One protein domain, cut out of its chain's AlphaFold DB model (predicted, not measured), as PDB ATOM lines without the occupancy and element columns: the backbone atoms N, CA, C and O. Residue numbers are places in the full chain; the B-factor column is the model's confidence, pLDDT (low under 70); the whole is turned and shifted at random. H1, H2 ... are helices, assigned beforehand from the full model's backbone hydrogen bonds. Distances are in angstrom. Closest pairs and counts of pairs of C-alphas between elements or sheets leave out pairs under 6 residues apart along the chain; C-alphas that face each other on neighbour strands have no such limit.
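AT A GLANCE: This is residues 53 to 96 of the 96 residues of the protein "Transposase" of Cupriavidus necator (strain ATCC 43291 / DSM 13513 / CCUG 52238 / LMG 8453 / N-1) (UniProt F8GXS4). What is the shape? One long helix, H1, makes most of the length, and residues 54 to 61, of which 56 to 61 belong to H1, stick out free; after H1 a wide loop, residues 74 to 86, swings out and back to a short helix, H2, which packs on residues 69 to 73 of H1. What is its make-up? The printed part has 44 residues with two named helices, H1 then H2, no named strand, and is all helix; it is loose, radius of gyration of the C-alphas 12.5 A, spanning 40 by 21 by 14 A.

HOW THE PARTS SIT: Do the helices touch? H1, residues 56 to 73, touches H2, residues 87 to 92, with residues 69 to 73 alone; the closest C-alphas, of Ile 72 and Ala 87, are 6.0 A apart. How do they run? They run opposite ways at a steep tilt of 50 degrees. Are their backbones complete? In both, every O i to N i+4 pair is within hydrogen-bond range.

IN THESE COORDINATES: Where is H1? It runs 25.5 A from C-alpha 56 at (157.480, 199.173, 138.829) to C-alpha 73. Where does H2 end? Its 8.8 A end at C-alpha 92, (145.799, 183.402, 122.606).

THE WHOLE: How is it joined? The 13-residue link from H1 to H2 is long, and the printed part has no cut. Where is confidence low? Residues 79 to 84 and 96 have pLDDT under 70.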
ATOM      1  N   PHE A  53     150.679 200.009 143.091       88.56
ATOM      2  CA  PHE A  53     151.553 198.910 142.685       88.56
ATOM      3  C   PHE A  53     152.749 198.821 143.635       88.56
ATOM      4  O   PHE A  53     153.375 199.835 143.933       88.56
ATOM      5  N   LYS A  54     153.085 197.606 144.086       87.19
ATOM      6  CA  LYS A  54     154.212 197.376 145.009       87.19
ATOM      7  C   LYS A  54     155.579 197.623 144.368       87.19
ATOM      8  O   LYS A  54     156.515 197.998 145.062       87.19
ATOM      9  N   ASP A  55     155.698 197.398 143.061       92.38
ATOM     10  CA  ASP A  55     156.922 197.642 142.308       92.38
ATOM     11  C   ASP A  55     156.623 198.048 140.852       92.38
ATOM     12  O   ASP A  55     155.540 197.790 140.315       92.38
ATOM     13  N   PHE A  56     157.601 198.689 140.206       91.81
ATOM     14  CA  PHE A  56     157.480 199.173 138.829       91.81
ATOM     15  C   PHE A  56     157.360 198.056 137.787       91.81
ATOM     16  O   PHE A  56     156.723 198.257 136.751       91.81
ATOM     17  N   ARG A  57     157.955 196.880 138.026       93.69
ATOM     18  CA  ARG A  57     157.876 195.751 137.086       93.69
ATOM     19  C   ARG A  57     156.448 195.212 137.047       93.69
ATOM     20  O   ARG A  57     155.896 195.063 135.962       93.69
ATOM     21  N   CYS A  58     155.842 195.012 138.214       91.06
ATOM     22  CA  CYS A  58     154.447 194.641 138.394       91.06
ATOM     23  C   CYS A  58     153.517 195.684 137.778       91.06
ATOM     24  O   CYS A  58     152.626 195.312 137.021       91.06
ATOM     25  N   ALA A  59     153.754 196.974 138.041       91.44
ATOM     26  CA  ALA A  59     152.974 198.055 137.439       91.44
ATOM     27  C   ALA A  59     152.997 197.978 135.909       91.44
ATOM     28  O   ALA A  59     151.947 197.996 135.273       91.44
ATOM     29  N   ARG A  60     154.186 197.829 135.316       93.69
ATOM     30  CA  ARG A  60     154.353 197.740 133.862       93.69
ATOM     31  C   ARG A  60     153.629 196.530 133.269       93.69
ATOM     32  O   ARG A  60     152.960 196.678 132.254       93.69
ATOM     33  N   ILE A  61     153.744 195.358 133.896       91.62
ATOM     34  CA  ILE A  61     153.087 194.128 133.424       91.62
ATOM     35  C   ILE A  61     151.561 194.265 133.506       91.62
ATOM     36  O   ILE A  61     150.868 193.988 132.530       91.62
ATOM     37  N   LEU A  62     151.035 194.740 134.640       90.56
ATOM     38  CA  LEU A  62     149.593 194.924 134.840       90.56
ATOM     39  C   LEU A  62     149.008 195.967 133.889       90.56
ATOM     40  O   LEU A  62     147.991 195.707 133.251       90.56
ATOM     41  N   LEU A  63     149.646 197.134 133.778       91.38
ATOM     42  CA  LEU A  63     149.192 198.193 132.878       91.38
ATOM     43  C   LEU A  63     149.228 197.731 131.418       91.38
ATOM     44  O   LEU A  63     148.248 197.952 130.712       91.38
ATOM     45  N   GLY A  64     150.283 197.023 131.002       91.06
ATOM     46  CA  GLY A  64     150.379 196.457 129.656       91.06
ATOM     47  C   GLY A  64     149.286 195.427 129.360       91.06
ATOM     48  O   GLY A  64     148.701 195.446 128.284       91.06
ATOM     49  N   GLY A  65     148.942 194.569 130.326       91.19
ATOM     50  CA  GLY A  65     147.831 193.621 130.175       91.19
ATOM     51  C   GLY A  65     146.464 194.306 130.058       91.19
ATOM     52  O   GLY A  65     145.639 193.911 129.234       91.19
ATOM     53  N   ILE A  66     146.226 195.359 130.850       89.81
ATOM     54  CA  ILE A  66     144.993 196.159 130.774       89.81
ATOM     55  C   ILE A  66     144.889 196.855 129.413       89.81
ATOM     56  O   ILE A  66     143.825 196.837 128.795       89.81
ATOM     57  N   GLU A  67     145.980 197.458 128.948       90.12
ATOM     58  CA  GLU A  67     146.044 198.130 127.651       90.12
ATOM     59  C   GLU A  67     145.803 197.148 126.503       90.12
ATOM     60  O   GLU A  67     144.973 197.417 125.635       90.12
ATOM     61  N   LEU A  68     146.424 195.966 126.561       90.75
ATOM     62  CA  LEU A  68     146.232 194.912 125.572       90.75
ATOM     63  C   LEU A  68     144.761 194.491 125.453       90.75
ATOM     64  O   LEU A  68     144.203 194.464 124.355       90.75
ATOM     65  N   MET A  69     144.109 194.203 126.580       90.19
ATOM     66  CA  MET A  69     142.691 193.829 126.582       90.19
ATOM     67  C   MET A  69     141.800 194.958 126.055       90.19
ATOM     68  O   MET A  69     140.806 194.705 125.375       90.19
ATOM     69  N   HIS A  70     142.164 196.212 126.327       88.12
ATOM     70  CA  HIS A  70     141.444 197.381 125.827       88.12
ATOM     71  C   HIS A  70     141.593 197.550 124.308       88.12
ATOM     72  O   HIS A  70     140.621 197.903 123.640       88.12
ATOM     73  N   MET A  71     142.771 197.251 123.752       88.31
ATOM     74  CA  MET A  71     143.015 197.241 122.305       88.31
ATOM     75  C   MET A  71     142.213 196.143 121.598       88.31
ATOM     76  O   MET A  71     141.592 196.416 120.567       88.31
ATOM     77  N   ILE A  72     142.174 194.934 122.171       88.62
ATOM     78  CA  ILE A  72     141.348 193.814 121.687       88.62
ATOM     79  C   ILE A  72     139.868 194.219 121.685       88.62
ATOM     80  O   ILE A  72     139.200 194.135 120.656       88.62
ATOM     81  N   ALA A  73     139.362 194.753 122.801       86.56
ATOM     82  CA  ALA A  73     137.962 195.168 122.924       86.56
ATOM     83  C   ALA A  73     137.565 196.288 121.944       86.56
ATOM     84  O   ALA A  73     136.407 196.370 121.536       86.56
ATOM     85  N   LYS A  74     138.510 197.156 121.560       86.00
ATOM     86  CA  LYS A  74     138.297 198.221 120.569       86.00
ATOM     87  C   LYS A  74     138.477 197.772 119.117       86.00
ATOM     88  O   LYS A  74     138.243 198.584 118.225       86.00
ATOM     89  N   GLY A  75     138.931 196.543 118.866       85.81
ATOM     90  CA  GLY A  75     139.289 196.092 117.517       85.81
ATOM     91  C   GLY A  75     140.499 196.831 116.936       85.81
ATOM     92  O   GLY A  75     140.618 196.968 115.724       85.81
ATOM     93  N   GLN A  76     141.392 197.343 117.790       85.94
ATOM     94  CA  GLN A  76     142.627 198.020 117.365       85.94
ATOM     95  C   GLN A  76     143.739 197.032 116.980       85.94
ATOM     96  O   GLN A  76     144.786 197.438 116.472       85.94
ATOM     97  N   MET A  77     143.524 195.739 117.222       82.19
ATOM     98  CA  MET A  77     144.435 194.674 116.824       82.19
ATOM     99  C   MET A  77     144.414 194.506 115.303       82.19
ATOM    100  O   MET A  77     143.354 194.400 114.689       82.19
ATOM    101  N   LYS A  78     145.596 194.457 114.681       70.12
ATOM    102  CA  LYS A  78     145.722 194.106 113.262       70.12
ATOM    103  C   LYS A  78     145.473 192.605 113.115       70.12
ATOM    104  O   LYS A  78     146.394 191.818 113.303       70.12
ATOM    105  N   CYS A  79     144.242 192.208 112.810       64.88
ATOM    106  CA  CYS A  79     143.947 190.831 112.424       64.88
ATOM    107  C   CYS A  79     144.402 190.617 110.970       64.88
ATOM    108  O   CYS A  79     143.933 191.353 110.099       64.88
ATOM    109  N   PRO A  80     145.293 189.648 110.688       59.72
ATOM    110  CA  PRO A  80     145.785 189.422 109.332       59.72
ATOM    111  C   PRO A  80     144.697 188.949 108.349       59.72
ATOM    112  O   PRO A  80     144.830 189.194 107.154       59.72
ATOM    113  N   ASP A  81     143.587 188.374 108.837       59.09
ATOM    114  CA  ASP A  81     142.735 187.521 107.989       59.09
ATOM    115  C   ASP A  81     141.286 188.005 107.786       59.09
ATOM    116  O   ASP A  81     140.470 187.294 107.207       59.09
ATOM    117  N   GLY A  82     140.911 189.204 108.245       56.88
ATOM    118  CA  GLY A  82     139.558 189.760 108.030       56.88
ATOM    119  C   GLY A  82     138.397 188.977 108.675       56.88
ATOM    120  O   GLY A  82     137.258 189.443 108.652       56.88
ATOM    121  N   SER A  83     138.660 187.822 109.292       63.22
ATOM    122  CA  SER A  83     137.695 187.060 110.078       63.22
ATOM    123  C   SER A  83     137.529 187.681 111.464       63.22
ATOM    124  O   SER A  83     138.518 187.969 112.144       63.22
ATOM    125  N   ALA A  84     136.281 187.846 111.902       65.44
ATOM    126  CA  ALA A  84     135.943 188.286 113.251       65.44
ATOM    127  C   ALA A  84     136.372 187.223 114.279       65.44
ATOM    128  O   ALA A  84     135.596 186.342 114.637       65.44
ATOM    129  N   THR A  85     137.628 187.286 114.716       74.94
ATOM    130  CA  THR A  85     138.163 186.464 115.807       74.94
ATOM    131  C   THR A  85     137.627 186.975 117.135       74.94
ATOM    132  O   THR A  85     137.503 188.185 117.354       74.94
ATOM    133  N   SER A  86     137.296 186.055 118.035       87.00
ATOM    134  CA  SER A  86     136.861 186.420 119.380       87.00
ATOM    135  C   SER A  86     137.999 187.091 120.161       87.00
ATOM    136  O   SER A  86     139.180 186.885 119.881       87.00
ATOM    137  N   ALA A  87     137.660 187.858 121.202       87.56
ATOM    138  CA  ALA A  87     138.666 188.477 122.067       87.56
ATOM    139  C   ALA A  87     139.627 187.445 122.695       87.56
ATOM    140  O   ALA A  87     140.809 187.727 122.876       87.56
ATOM    141  N   ALA A  88     139.128 186.242 122.995       88.44
ATOM    142  CA  ALA A  88     139.936 185.150 123.525       88.44
ATOM    143  C   ALA A  88     140.915 184.608 122.475       88.44
ATOM    144  O   ALA A  88     142.094 184.444 122.771       88.44
ATOM    145  N   GLU A  89     140.456 184.379 121.243       87.88
ATOM    146  CA  GLU A  89     141.317 183.929 120.140       87.88
ATOM    147  C   GLU A  89     142.416 184.949 119.827       87.88
ATOM    148  O   GLU A  89     143.575 184.566 119.679       87.88
ATOM    149  N   GLN A  90     142.078 186.243 119.798       87.62
ATOM    150  CA  GLN A  90     143.061 187.318 119.619       87.62
ATOM    151  C   GLN A  90     144.075 187.384 120.760       87.62
ATOM    152  O   GLN A  90     145.224 187.747 120.538       87.62
ATOM    153  N   PHE A  91     143.667 187.063 121.987       88.00
ATOM    154  CA  PHE A  91     144.588 187.012 123.114       88.00
ATOM    155  C   PHE A  91     145.529 185.807 123.015       88.00
ATOM    156  O   PHE A  91     146.739 185.958 123.176       88.00
ATOM    157  N   TYR A  92     144.994 184.619 122.719       89.06
ATOM    158  CA  TYR A  92     145.799 183.402 122.606       89.06
ATOM    159  C   TYR A  92     146.777 183.443 121.429       89.06
ATOM    160  O   TYR A  92     147.882 182.923 121.561       89.06
ATOM    161  N   SER A  93     146.432 184.101 120.319       86.81
ATOM    162  CA  SER A  93     147.340 184.232 119.171       86.81
ATOM    163  C   SER A  93     148.601 185.052 119.467       86.81
ATOM    164  O   SER A  93     149.592 184.907 118.762       86.81
ATOM    165  N   LEU A  94     148.602 185.878 120.519       85.50
ATOM    166  CA  LEU A  94     149.779 186.646 120.951       85.50
ATOM    167  C   LEU A  94     150.767 185.826 121.783       85.50
ATOM    168  O   LEU A  94     151.890 186.273 122.008       85.50
ATOM    169  N   ALA A  95     150.330 184.672 122.287       83.00
ATOM    170  CA  ALA A  95     151.140 183.758 123.084       83.00
ATOM    171  C   ALA A  95     151.673 182.565 122.271       83.00
ATOM    172  O   ALA A  95     152.416 181.756 122.828       83.00
ATOM    173  N   ALA A  96     151.246 182.444 121.009       68.19
ATOM    174  CA  ALA A  96     151.608 181.372 120.086       68.19
ATOM    175  C   ALA A  96     153.008 181.551 119.478       68.19
ATOM    176  O   ALA A  96     153.462 182.711 119.340       68.19
TER     177      ALA A  96